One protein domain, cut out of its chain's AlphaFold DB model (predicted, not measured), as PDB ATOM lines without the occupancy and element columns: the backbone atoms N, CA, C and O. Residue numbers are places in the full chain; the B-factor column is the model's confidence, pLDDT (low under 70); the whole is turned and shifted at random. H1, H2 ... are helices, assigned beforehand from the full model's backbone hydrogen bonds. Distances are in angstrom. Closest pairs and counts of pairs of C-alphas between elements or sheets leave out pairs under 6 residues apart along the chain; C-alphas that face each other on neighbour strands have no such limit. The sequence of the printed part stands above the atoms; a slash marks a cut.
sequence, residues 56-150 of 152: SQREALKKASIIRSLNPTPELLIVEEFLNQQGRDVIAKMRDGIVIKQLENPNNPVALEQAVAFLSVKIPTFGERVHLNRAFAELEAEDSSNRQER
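This is residues 56 to 150 of the 152 residues of an uncharacterized protein of Sphingomonadales bacterium EhC05 (UniProt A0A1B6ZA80). A helical hairpin, H3 and H4, has H1 laid crosswise on H4, and the long H5 crosses H1 on its other side; residues 140 to 150, of which 140 to 148 belong to H5, stick out. H2 is loosely set near one end of the hairpin, touching no helix. The printed part has 95 residues with five named helices, H1 to H5 in chain order, and no named strand; its class is all helix. It is only just compact, close to loose, with a radius of gyration of the C-alphas of 14.9 A and spans of 44 by 32 by 28 A.

H1, residues 56 to 68, begins at C-alpha 56 (145.346, 159.091, 158.231) and is 18.0 A long. H2, residues 74 to 84, measures 15.5 A; H3, residues 88 to 104, 24.7 A; H4, residues 109 to 122, 20.5 A. H5, residues 126 to 148, measures 34.1 A and ends at C-alpha 148 (171.218, 173.369, 153.034).

H1 and H5 touch at a steep tilt of 59 degrees, the same way; their closest C-alphas, Leu 61 and Ala 135, are 5.0 A apart. H1, with residues 63 to 67 alone, touches residues 113 to 118 of H4, only just about perpendicular at 71 degrees; the closest C-alphas, Lys 63 and Ala 117, are 5.5 A apart. H2 is close to but not clearly touching H3, with the C-alphas of Leu 83 and Ile 91 closest at 7.1 A. H3 and H4 form a hairpin and touch at a shallow tilt of 12 degrees, opposite ways, closest at the C-alphas of Arg 95 and Val 116, 6.0 A. H3 and H5 are apart. In H1, H2 and H3 every O i to N i+4 pair is within hydrogen-bond range; in H4 9 of 10 are, in H5 18 of 19.

The C-alphas farthest apart, Asp 89 and Arg 150, are 46.9 A apart. The four links are tight, and the printed part has no cut. Mean pLDDT of the printed part is 86.3; residues 147 to 150 are under 70.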
ATOM      1  N   SER A  56     145.637 158.406 159.500       85.50
ATOM      2  CA  SER A  56     145.346 159.091 158.231       85.50
ATOM      3  C   SER A  56     146.496 159.966 157.722       85.50
ATOM      4  O   SER A  56     146.758 160.018 156.526       85.50
ATOM      5  N   GLN A  57     147.220 160.637 158.623       87.62
ATOM      6  CA  GLN A  57     148.380 161.459 158.270       87.62
ATOM      7  C   GLN A  57     149.558 160.593 157.816       87.62
ATOM      8  O   GLN A  57     150.241 160.933 156.856       87.62
ATOM      9  N   ARG A  58     149.781 159.456 158.487       87.19
ATOM     10  CA  ARG A  58     150.832 158.499 158.109       87.19
ATOM     11  C   ARG A  58     150.560 157.882 156.741       87.19
ATOM     12  O   ARG A  58     151.472 157.775 155.929       87.19
ATOM     13  N   GLU A  59     149.309 157.521 156.471       89.69
ATOM     14  CA  GLU A  59     148.896 157.024 155.158       89.69
ATOM     15  C   GLU A  59     149.033 158.088 154.068       89.69
ATOM     16  O   GLU A  59     149.525 157.781 152.984       89.69
ATOM     17  N   ALA A  60     148.651 159.337 154.351       90.75
ATOM     18  CA  ALA A  60     148.820 160.445 153.413       90.75
ATOM     19  C   ALA A  60     150.297 160.689 153.078       90.75
ATOM     20  O   ALA A  60     150.626 160.848 151.908       90.75
ATOM     21  N   LEU A  61     151.188 160.633 154.071       92.38
ATOM     22  CA  LEU A  61     152.634 160.717 153.856       92.38
ATOM     23  C   LEU A  61     153.167 159.566 153.008       92.38
ATOM     24  O   LEU A  61     153.891 159.822 152.052       92.38
ATOM     25  N   LYS A  62     152.760 158.320 153.294       91.56
ATOM     26  CA  LYS A  62     153.143 157.161 152.469       91.56
ATOM     27  C   LYS A  62     152.675 157.346 151.018       91.56
ATOM     28  O   LYS A  62     153.450 157.135 150.089       91.56
ATOM     29  N   LYS A  63     151.422 157.763 150.807       92.25
ATOM     30  CA  LYS A  63     150.874 158.025 149.464       92.25
ATOM     31  C   LYS A  63     151.642 159.145 148.756       92.25
ATOM     32  O   LYS A  63     152.033 158.965 147.608       92.25
ATOM     33  N   ALA A  64     151.897 160.258 149.440       92.44
ATOM     34  CA  ALA A  64     152.629 161.396 148.890       92.44
ATOM     35  C   ALA A  64     154.070 161.022 148.512       92.44
ATOM     36  O   ALA A  64     154.506 161.349 147.412       92.44
ATOM     37  N   SER A  65     154.782 160.263 149.357       92.88
ATOM     38  CA  SER A  65     156.136 159.789 149.042       92.88
ATOM     39  C   SER A  65     156.159 158.862 147.827       92.88
ATOM     40  O   SER A  65     157.035 158.985 146.975       92.88
ATOM     41  N   ILE A  66     155.171 157.964 147.716       92.50
ATOM     42  CA  ILE A  66     155.045 157.056 146.571       92.50
ATOM     43  C   ILE A  66     154.786 157.856 145.293       92.50
ATOM     44  O   ILE A  66     155.497 157.670 144.310       92.50
ATOM     45  N   ILE A  67     153.820 158.776 145.313       90.69
ATOM     46  CA  ILE A  67     153.477 159.601 144.147       90.69
ATOM     47  C   ILE A  67     154.659 160.457 143.715       90.69
ATOM     48  O   ILE A  67     154.945 160.552 142.530       90.69
ATOM     49  N   ARG A  68     155.388 161.036 144.666       88.94
ATOM     50  CA  ARG A  68     156.559 161.853 144.364       88.94
ATOM     51  C   ARG A  68     157.719 161.047 143.770       88.94
ATOM     52  O   ARG A  68     158.524 161.603 143.031       88.94
ATOM     53  N   SER A  69     157.802 159.752 144.072       88.31
ATOM     54  CA  SER A  69     158.775 158.847 143.447       88.31
ATOM     55  C   SER A  69     158.387 158.393 142.035       88.31
ATOM     56  O   SER A  69     159.202 157.765 141.361       88.31
ATOM     57  N   LEU A  70     157.159 158.677 141.580       87.00
ATOM     58  CA  LEU A  70     156.754 158.377 140.212       87.00
ATOM     59  C   LEU A  70     157.461 159.334 139.258       87.00
ATOM     60  O   LEU A  70     157.320 160.552 139.357       87.00
ATOM     61  N   ASN A  71     158.185 158.771 138.294       86.25
ATOM     62  CA  ASN A  71     158.718 159.559 137.196       86.25
ATOM     63  C   ASN A  71     157.558 159.986 136.281       86.25
ATOM     64  O   ASN A  71     156.774 159.125 135.872       86.25
ATOM     65  N   PRO A  72     157.439 161.278 135.936       84.38
ATOM     66  CA  PRO A  72     156.419 161.739 135.006       84.38
ATOM     67  C   PRO A  72     156.793 161.285 133.591       84.38
ATOM     68  O   PRO A  72     157.583 161.935 132.908       84.38
ATOM     69  N   THR A  73     156.255 160.145 133.161       90.31
ATOM     70  CA  THR A  73     156.402 159.675 131.779       90.31
ATOM     71  C   THR A  73     155.195 160.105 130.936       90.31
ATOM     72  O   THR A  73     154.097 160.269 131.480       90.31
ATOM     73  N   PRO A  74     155.350 160.295 129.611       90.56
ATOM     74  CA  PRO A  74     154.238 160.656 128.731       90.56
ATOM     75  C   PRO A  74     153.058 159.679 128.813       90.56
ATOM     76  O   PRO A  74     151.902 160.090 128.777       90.56
ATOM     77  N   GLU A  75     153.333 158.386 128.984       91.12
ATOM     78  CA  GLU A  75     152.315 157.344 129.125       91.12
ATOM     79  C   GLU A  75     151.495 157.536 130.402       91.12
ATOM     80  O   GLU A  75     150.277 157.371 130.387       91.12
ATOM     81  N   LEU A  76     152.146 157.929 131.501       88.31
ATOM     82  CA  LEU A  76     151.475 158.186 132.770       88.31
ATOM     83  C   LEU A  76     150.546 159.405 132.681       88.31
ATOM     84  O   LEU A  76     149.451 159.367 133.236       88.31
ATOM     85  N   LEU A  77     150.939 160.442 131.935       89.62
ATOM     86  CA  LEU A  77     150.095 161.616 131.673       89.62
ATOM     87  C   LEU A  77     148.867 161.263 130.825       89.62
ATOM     88  O   LEU A  77     147.764 161.727 131.102       89.62
ATOM     89  N   ILE A  78     149.033 160.395 129.822       91.25
ATOM     90  CA  ILE A  78     147.909 159.896 129.017       91.25
ATOM     91  C   ILE A  78     146.934 159.109 129.901       91.25
ATOM     92  O   ILE A  78     145.726 159.338 129.853       91.25
ATOM     93  N   VAL A  79     147.449 158.202 130.737       89.56
ATOM     94  CA  VAL A  79     146.628 157.438 131.688       89.56
ATOM     95  C   VAL A  79     145.912 158.371 132.664       89.56
ATOM     96  O   VAL A  79     144.735 158.162 132.954       89.56
ATOM     97  N   GLU A  80     146.592 159.406 133.152       90.75
ATOM     98  CA  GLU A  80     145.991 160.411 134.022       90.75
ATOM     99  C   GLU A  80     144.783 161.088 133.369       90.75
ATOM    100  O   GLU A  80     143.722 161.183 133.991       90.75
ATOM    101  N   GLU A  81     144.929 161.513 132.116       90.25
ATOM    102  CA  GLU A  81     143.870 162.182 131.368       90.25
ATOM    103  C   GLU A  81     142.671 161.258 131.133       90.25
ATOM    104  O   GLU A  81     141.523 161.650 131.359       90.25
ATOM    105  N   PHE A  82     142.918 159.989 130.792       90.31
ATOM    106  CA  PHE A  82     141.853 158.992 130.691       90.31
ATOM    107  C   PHE A  82     141.106 158.812 132.011       90.31
ATOM    108  O   PHE A  82     139.876 158.746 132.012       90.31
ATOM    109  N   LEU A  83     141.825 158.748 133.135       90.81
ATOM    110  CA  LEU A  83     141.222 158.595 134.458       90.81
ATOM    111  C   LEU A  83     140.403 159.823 134.867       90.81
ATOM    112  O   LEU A  83     139.369 159.654 135.509       90.81
ATOM    113  N   ASN A  84     140.809 161.034 134.477       89.38
ATOM    114  CA  ASN A  84     140.056 162.262 134.758       89.38
ATOM    115  C   ASN A  84     138.672 162.273 134.078       89.38
ATOM    116  O   ASN A  84     137.751 162.923 134.572       89.38
ATOM    117  N   GLN A  85     138.513 161.535 132.976       91.25
ATOM    118  CA  GLN A  85     137.244 161.387 132.255       91.25
ATOM    119  C   GLN A  85     136.352 160.275 132.830       91.25
ATOM    120  O   GLN A  85     135.176 160.181 132.477       91.25
ATOM    121  N   GLN A  86     136.884 159.421 133.711       91.19
ATOM    122  CA  GLN A  86     136.124 158.330 134.316       91.19
ATOM    123  C   GLN A  86     135.355 158.781 135.562       91.19
ATOM    124  O   GLN A  86     135.799 159.612 136.355       91.19
ATOM    125  N   GLY A  87     134.195 158.161 135.784       89.62
ATOM    126  CA  GLY A  87     133.446 158.319 137.028       89.62
ATOM    127  C   GLY A  87     134.164 157.683 138.225       89.62
ATOM    128  O   GLY A  87     134.922 156.720 138.084       89.62
ATOM    129  N   ARG A  88     133.864 158.179 139.433       88.75
ATOM    130  CA  ARG A  88     134.437 157.669 140.695       88.75
ATOM    131  C   ARG A  88     134.253 156.156 140.855       88.75
ATOM    132  O   ARG A  88     135.188 155.467 141.247       88.75
ATOM    133  N   ASP A  89     133.088 155.634 140.486       90.88
ATOM    134  CA  ASP A  89     132.771 154.207 140.620       90.88
ATOM    135  C   ASP A  89     133.651 153.323 139.727       90.88
ATOM    136  O   ASP A  89     134.031 152.218 140.113       90.88
ATOM    137  N   VAL A  90     134.005 153.808 138.534       91.88
ATOM    138  CA  VAL A  90     134.878 153.084 137.600       91.88
ATOM    139  C   VAL A  90     136.299 153.037 138.148       91.88
ATOM    140  O   VAL A  90     136.907 151.970 138.194       91.88
ATOM    141  N   ILE A  91     136.802 154.171 138.638       90.88
ATOM    142  CA  ILE A  91     138.137 154.267 139.240       90.88
ATOM    143  C   ILE A  91     138.236 153.365 140.485       90.88
ATOM    144  O   ILE A  91     139.242 152.679 140.667       90.88
ATOM    145  N   ALA A  92     137.184 153.304 141.311       89.00
ATOM    146  CA  ALA A  92     137.124 152.397 142.458       89.00
ATOM    147  C   ALA A  92     137.211 150.921 142.029       89.00
ATOM    148  O   ALA A  92     138.052 150.184 142.541       89.00
ATOM    149  N   LYS A  93     136.439 150.510 141.012       91.75
ATOM    150  CA  LYS A  93     136.510 149.147 140.453       91.75
ATOM    151  C   LYS A  93     137.883 148.817 139.867       91.75
ATOM    152  O   LYS A  93     138.364 147.699 140.034       91.75
ATOM    153  N   MET A  94     138.523 149.771 139.189       90.19
ATOM    154  CA  MET A  94     139.882 149.597 138.664       90.19
ATOM    155  C   MET A  94     140.890 149.374 139.792       90.19
ATOM    156  O   MET A  94     141.706 148.455 139.709       90.19
ATOM    157  N   ARG A  95     140.807 150.170 140.865       89.88
ATOM    158  CA  ARG A  95     141.642 149.999 142.058       89.88
ATOM    159  C   ARG A  95     141.457 148.607 142.661       89.88
ATOM    160  O   ARG A  95     142.452 147.925 142.897       89.88
ATOM    161  N   ASP A  96     140.217 148.182 142.881       89.50
ATOM    162  CA  ASP A  96     139.924 146.880 143.486       89.50
ATOM    163  C   ASP A  96     140.418 145.729 142.599       89.50
ATOM    164  O   ASP A  96     141.040 144.787 143.087       89.50
ATOM    165  N   GLY A  97     140.248 145.843 141.277       87.69
ATOM    166  CA  GLY A  97     140.767 144.870 140.317       87.69
ATOM    167  C   GLY A  97     142.294 144.744 140.336       87.69
ATOM    168  O   GLY A  97     142.819 143.638 140.214       87.69
ATOM    169  N   ILE A  98     143.022 145.850 140.530       86.25
ATOM    170  CA  ILE A  98     144.488 145.832 140.665       86.25
ATOM    171  C   ILE A  98     144.908 145.139 141.965       86.25
ATOM    172  O   ILE A  98     145.829 144.325 141.948       86.25
ATOM    173  N   VAL A  99     144.214 145.412 143.074       84.50
ATOM    174  CA  VAL A  99     144.484 144.766 144.368       84.50
ATOM    175  C   VAL A  99     144.220 143.260 144.300       84.50
ATOM    176  O   VAL A  99     145.017 142.475 144.809       84.50
ATOM    177  N   ILE A 100     143.145 142.829 143.638       83.75
ATOM    178  CA  ILE A 100     142.848 141.400 143.459       83.75
ATOM    179  C   ILE A 100     143.942 140.729 142.620       83.75
ATOM    180  O   ILE A 100     144.508 139.722 143.039       83.75
ATOM    181  N   LYS A 101     144.330 141.332 141.489       79.00
ATOM    182  CA  LYS A 101     145.413 140.803 140.643       79.00
ATOM    183  C   LYS A 101     146.763 140.739 141.361       79.00
ATOM    184  O   LYS A 101     147.565 139.862 141.055       79.00
ATOM    185  N   GLN A 102     147.015 141.633 142.320       78.88
ATOM    186  CA  GLN A 102     148.201 141.578 143.179       78.88
ATOM    187  C   GLN A 102     148.221 140.326 144.060       78.88
ATOM    188  O   GLN A 102     149.281 139.725 144.232       78.88
ATOM    189  N   LEU A 103     147.069 139.947 144.619       75.88
ATOM    190  CA  LEU A 103     146.944 138.736 145.432       75.88
ATOM    191  C   LEU A 103     147.160 137.475 144.587       75.88
ATOM    192  O   LEU A 103     147.721 136.502 145.081       75.88
ATOM    193  N   GLU A 104     146.749 137.513 143.320       79.88
ATOM    194  CA  GLU A 104     146.902 136.401 142.379       79.88
ATOM    195  C   GLU A 104     148.326 136.287 141.804       79.88
ATOM    196  O   GLU A 104     148.797 135.176 141.580       79.88
ATOM    197  N   ASN A 105     149.030 137.407 141.577       73.50
ATOM    198  CA  ASN A 105     150.365 137.433 140.961       73.50
ATOM    199  C   ASN A 105     151.309 138.459 141.633       73.50
ATOM    200  O   ASN A 105     151.407 139.607 141.184       73.50
ATOM    201  N   PRO A 106     152.086 138.062 142.659       74.19
ATOM    202  CA  PRO A 106     152.914 138.971 143.458       74.19
ATOM    203  C   PRO A 106     154.265 139.336 142.807       74.19
ATOM    204  O   PRO A 106     155.258 139.546 143.499       74.19
ATOM    205  N   ASN A 107     154.335 139.429 141.477       74.38
ATOM    206  CA  ASN A 107     155.612 139.569 140.764       74.38
ATOM    207  C   ASN A 107     156.252 140.965 140.907       74.38
ATOM    208  O   ASN A 107     157.457 141.099 140.705       74.38
ATOM    209  N   ASN A 108     155.484 142.006 141.264       79.88
ATOM    210  CA  ASN A 108     156.027 143.350 141.497       79.88
ATOM    211  C   ASN A 108     155.189 144.170 142.504       79.88
ATOM    212  O   ASN A 108     154.307 144.934 142.101       79.88
ATOM    213  N   PRO A 109     155.454 144.051 143.818       80.88
ATOM    214  CA  PRO A 109     154.678 144.750 144.842       80.88
ATOM    215  C   PRO A 109     154.840 146.276 144.784       80.88
ATOM    216  O   PRO A 109     153.898 146.992 145.109       80.88
ATOM    217  N   VAL A 110     155.993 146.785 144.337       84.00
ATOM    218  CA  VAL A 110     156.288 148.230 144.312       84.00
ATOM    219  C   VAL A 110     155.474 148.942 143.234       84.00
ATOM    220  O   VAL A 110     154.823 149.945 143.523       84.00
ATOM    221  N   ALA A 111     155.451 148.402 142.011       81.81
ATOM    222  CA  ALA A 111     154.655 148.966 140.918       81.81
ATOM    223  C   ALA A 111     153.148 148.949 141.236       81.81
ATOM    224  O   ALA A 111     152.404 149.847 140.843       81.81
ATOM    225  N   LEU A 112     152.697 147.947 141.993       84.50
ATOM    226  CA  LEU A 112     151.310 147.831 142.436       84.50
ATOM    227  C   LEU A 112     150.974 148.842 143.535       84.50
ATOM    228  O   LEU A 112     149.960 149.530 143.426       84.50
ATOM    229  N   GLU A 113     151.829 148.998 144.551       86.88
ATOM    230  CA  GLU A 113     151.657 150.051 145.561       86.88
ATOM    231  C   GLU A 113     151.603 151.444 144.916       86.88
ATOM    232  O   GLU A 113     150.769 152.268 145.296       86.88
ATOM    233  N   GLN A 114     152.437 151.680 143.900       88.81
ATOM    234  CA  GLN A 114     152.425 152.886 143.075       88.81
ATOM    235  C   GLN A 114     151.094 153.090 142.344       88.81
ATOM    236  O   GLN A 114     150.480 154.151 142.484       88.81
ATOM    237  N   ALA A 115     150.604 152.077 141.628       88.19
ATOM    238  CA  ALA A 115     149.332 152.150 140.910       88.19
ATOM    239  C   ALA A 115     148.142 152.385 141.857       88.19
ATOM    240  O   ALA A 115     147.285 153.235 141.601       88.19
ATOM    241  N   VAL A 116     148.103 151.676 142.990       89.19
ATOM    242  CA  VAL A 116     147.047 151.829 143.999       89.19
ATOM    243  C   VAL A 116     147.097 153.214 144.639       89.19
ATOM    244  O   VAL A 116     146.047 153.839 144.812       89.19
ATOM    245  N   ALA A 117     148.286 153.719 144.981       90.19
ATOM    246  CA  ALA A 117     148.446 155.068 145.519       90.19
ATOM    247  C   ALA A 117     147.978 156.128 144.511       90.19
ATOM    248  O   ALA A 117     147.215 157.019 144.889       90.19
ATOM    249  N   PHE A 118     148.357 155.984 143.239       90.94
ATOM    250  CA  PHE A 118     147.977 156.894 142.160       90.94
ATOM    251  C   PHE A 118     146.454 156.970 141.976       90.94
ATOM    252  O   PHE A 118     145.874 158.055 142.024       90.94
ATOM    253  N   LEU A 119     145.776 155.820 141.878       90.81
ATOM    254  CA  LEU A 119     144.313 155.770 141.754       90.81
ATOM    255  C   LEU A 119     143.594 156.286 143.006       90.81
ATOM    256  O   LEU A 119     142.572 156.964 142.907       90.81
ATOM    257  N   SER A 120     144.133 156.007 144.195       87.31
ATOM    258  CA  SER A 120     143.522 156.438 145.459       87.31
ATOM    259  C   SER A 120     143.486 157.961 145.612       87.31
ATOM    260  O   SER A 120     142.596 158.485 146.276       87.31
ATOM    261  N   VAL A 121     144.431 158.682 145.005       90.06
ATOM    262  CA  VAL A 121     144.477 160.153 145.061       90.06
ATOM    263  C   VAL A 121     143.521 160.813 144.063       90.06
ATOM    264  O   VAL A 121     143.234 162.001 144.203       90.06
ATOM    265  N   LYS A 122     142.934 160.058 143.122       88.44
ATOM    266  CA  LYS A 122     141.912 160.570 142.191       88.44
ATOM    267  C   LYS A 122     140.513 160.669 142.802       88.44
ATOM    268  O   LYS A 122     139.712 161.482 142.346       88.44
ATOM    269  N   ILE A 123     140.228 159.926 143.875       84.25
ATOM    270  CA  ILE A 123     138.952 160.004 144.610       84.25
ATOM    271  C   ILE A 123     139.172 160.340 146.096       84.25
ATOM    272  O   ILE A 123     138.746 159.590 146.973       84.25
ATOM    273  N   PRO A 124     139.845 161.453 146.432       85.56
ATOM    274  CA  PRO A 124     140.126 161.752 147.819       85.56
ATOM    275  C   PRO A 124     138.885 162.359 148.481       85.56
ATOM    276  O   PRO A 124     138.224 163.254 147.937       85.56
ATOM    277  N   THR A 125     138.593 161.927 149.702       88.06
ATOM    278  CA  THR A 125     137.676 162.652 150.588       88.06
ATOM    279  C   THR A 125     138.266 164.019 150.958       88.06
ATOM    280  O   THR A 125     139.472 164.248 150.850       88.06
ATOM    281  N   PHE A 126     137.438 164.955 151.433       88.56
ATOM    282  CA  PHE A 126     137.925 166.284 151.824       88.56
ATOM    283  C   PHE A 126     139.044 166.214 152.880       88.56
ATOM    284  O   PHE A 126     140.072 166.873 152.734       88.56
ATOM    285  N   GLY A 127     138.882 165.366 153.903       87.62
ATOM    286  CA  GLY A 127     139.903 165.163 154.934       87.62
ATOM    287  C   GLY A 127     141.209 164.601 154.368       87.62
ATOM    288  O   GLY A 127     142.289 165.080 154.714       87.62
ATOM    289  N   GLU A 128     141.126 163.646 153.441       87.56
ATOM    290  CA  GLU A 128     142.305 163.107 152.759       87.56
ATOM    291  C   GLU A 128     143.014 164.158 151.909       87.56
ATOM    292  O   GLU A 128     144.239 164.205 151.945       87.56
ATOM    293  N   ARG A 129     142.290 165.045 151.210       90.00
ATOM    294  CA  ARG A 129     142.914 166.155 150.460       90.00
ATOM    295  C   ARG A 129     143.719 167.065 151.380       90.00
ATOM    296  O   ARG A 129     144.858 167.396 151.065       90.00
ATOM    297  N   VAL A 130     143.162 167.433 152.536       92.81
ATOM    298  CA  VAL A 130     143.870 168.261 153.527       92.81
ATOM    299  C   VAL A 130     145.124 167.548 154.039       92.81
ATOM    300  O   VAL A 130     146.180 168.169 154.152       92.81
ATOM    301  N   HIS A 131     145.030 166.250 154.335       92.19
ATOM    302  CA  HIS A 131     146.177 165.468 154.791       92.19
ATOM    303  C   HIS A 131     147.244 165.283 153.705       92.19
ATOM    304  O   HIS A 131     148.425 165.410 154.016       92.19
ATOM    305  N   LEU A 132     146.849 165.043 152.455       92.62
ATOM    306  CA  LEU A 132     147.763 164.918 151.317       92.62
ATOM    307  C   LEU A 132     148.487 166.232 151.030       92.62
ATOM    308  O   LEU A 132     149.703 166.225 150.894       92.62
ATOM    309  N   ASN A 133     147.779 167.364 151.023       92.38
ATOM    310  CA  ASN A 133     148.404 168.673 150.816       92.38
ATOM    311  C   ASN A 133     149.448 168.982 151.897       92.38
ATOM    312  O   ASN A 133     150.538 169.455 151.589       92.38
ATOM    313  N   ARG A 134     149.136 168.676 153.165       92.31
ATOM    314  CA  ARG A 134     150.105 168.810 154.264       92.31
ATOM    315  C   ARG A 134     151.299 167.876 154.087       92.31
ATOM    316  O   ARG A 134     152.417 168.302 154.329       92.31
ATOM    317  N   ALA A 135     151.058 166.637 153.661       92.81
ATOM    318  CA  ALA A 135     152.115 165.665 153.418       92.81
ATOM    319  C   ALA A 135     153.065 166.108 152.294       92.81
ATOM    320  O   ALA A 135     154.272 165.992 152.456       92.81
ATOM    321  N   PHE A 136     152.547 166.657 151.189       93.38
ATOM    322  CA  PHE A 136     153.391 167.205 150.122       93.38
ATOM    323  C   PHE A 136     154.238 168.383 150.612       93.38
ATOM    324  O   PHE A 136     155.451 168.358 150.431       93.38
ATOM    325  N   ALA A 137     153.631 169.349 151.308       92.94
ATOM    326  CA  ALA A 137     154.357 170.497 151.857       92.94
ATOM    327  C   ALA A 137     155.436 170.090 152.880       92.94
ATOM    328  O   ALA A 137     156.515 170.673 152.917       92.94
ATOM    329  N   GLU A 138     155.158 169.079 153.707       91.25
ATOM    330  CA  GLU A 138     156.121 168.539 154.670       91.25
ATOM    331  C   GLU A 138     157.314 167.879 153.964       91.25
ATOM    332  O   GLU A 138     158.459 168.170 154.301       91.25
ATOM    333  N   LEU A 139     157.058 167.063 152.938       89.06
ATOM    334  CA  LEU A 139     158.115 166.428 152.148       89.06
ATOM    335  C   LEU A 139     158.973 167.451 151.384       89.06
ATOM    336  O   LEU A 139     160.176 167.250 151.255       89.06
ATOM    337  N   GLU A 140     158.380 168.538 150.883       89.38
ATOM    338  CA  GLU A 140     159.120 169.640 150.245       89.38
ATOM    339  C   GLU A 140     160.002 170.399 151.248       89.38
ATOM    340  O   GLU A 140     161.158 170.721 150.952       89.38
ATOM    341  N   ALA A 141     159.483 170.655 152.453       86.44
ATOM    342  CA  ALA A 141     160.248 171.288 153.522       86.44
ATOM    343  C   ALA A 141     161.467 170.432 153.917       86.44
ATOM    344  O   ALA A 141     162.570 170.971 154.018       86.44
ATOM    345  N   GLU A 142     161.294 169.112 154.047       84.44
ATOM    346  CA  GLU A 142     162.377 168.165 154.355       84.44
ATOM    347  C   GLU A 142     163.492 168.158 153.288       84.44
ATOM    348  O   GLU A 142     164.675 168.046 153.626       84.44
ATOM    349  N   ASP A 143     163.174 168.322 151.999       79.31
ATOM    350  CA  ASP A 143     164.222 168.437 150.972       79.31
ATOM    351  C   ASP A 143     164.989 169.744 151.069       79.31
ATOM    352  O   ASP A 143     166.200 169.778 150.837       79.31
ATOM    353  N   SER A 144     164.271 170.834 151.344       75.31
ATOM    354  CA  SER A 144     164.865 172.164 151.406       75.31
ATOM    355  C   SER A 144     165.862 172.268 152.562       75.31
ATOM    356  O   SER A 144     166.955 172.797 152.359       75.31
ATOM    357  N   SER A 145     165.554 171.662 153.715       73.88
ATOM    358  CA  SER A 145     166.496 171.536 154.831       73.88
ATOM    359  C   SER A 145     167.676 170.623 154.486       73.88
ATOM    360  O   SER A 145     168.824 171.001 154.698       73.88
ATOM    361  N   ASN A 146     167.431 169.468 153.852       72.31
ATOM    362  CA  ASN A 146     168.497 168.525 153.486       72.31
ATOM    363  C   ASN A 146     169.487 169.079 152.443       72.31
ATOM    364  O   ASN A 146     170.644 168.659 152.406       72.31
ATOM    365  N   ARG A 147     169.057 170.007 151.578       68.50
ATOM    366  CA  ARG A 147     169.939 170.676 150.601       68.50
ATOM    367  C   ARG A 147     170.845 171.729 151.235       68.50
ATOM    368  O   ARG A 147     171.918 171.975 150.701       68.50
ATOM    369  N   GLN A 148     170.430 172.342 152.343       61.53
ATOM    370  CA  GLN A 148     171.218 173.369 153.034       61.53
ATOM    371  C   GLN A 148     172.349 172.778 153.891       61.53
ATOM    372  O   GLN A 148     173.333 173.463 154.152       61.53
ATOM    373  N   GLU A 149     172.249 171.508 154.290       56.91
ATOM    374  CA  GLU A 149     173.219 170.848 155.178       56.91
ATOM    375  C   GLU A 149     174.379 170.135 154.457       56.91
ATOM    376  O   GLU A 149     175.286 169.628 155.117       56.91
ATOM    377  N   ARG A 150     174.397 170.086 153.117       50.22
ATOM    378  CA  ARG A 150     175.521 169.508 152.359       50.22
ATOM    379  C   ARG A 150     176.467 170.617 151.879       50.22
ATOM    380  O   ARG A 150     176.131 171.278 150.896       50.22
TER     381      ARG A 150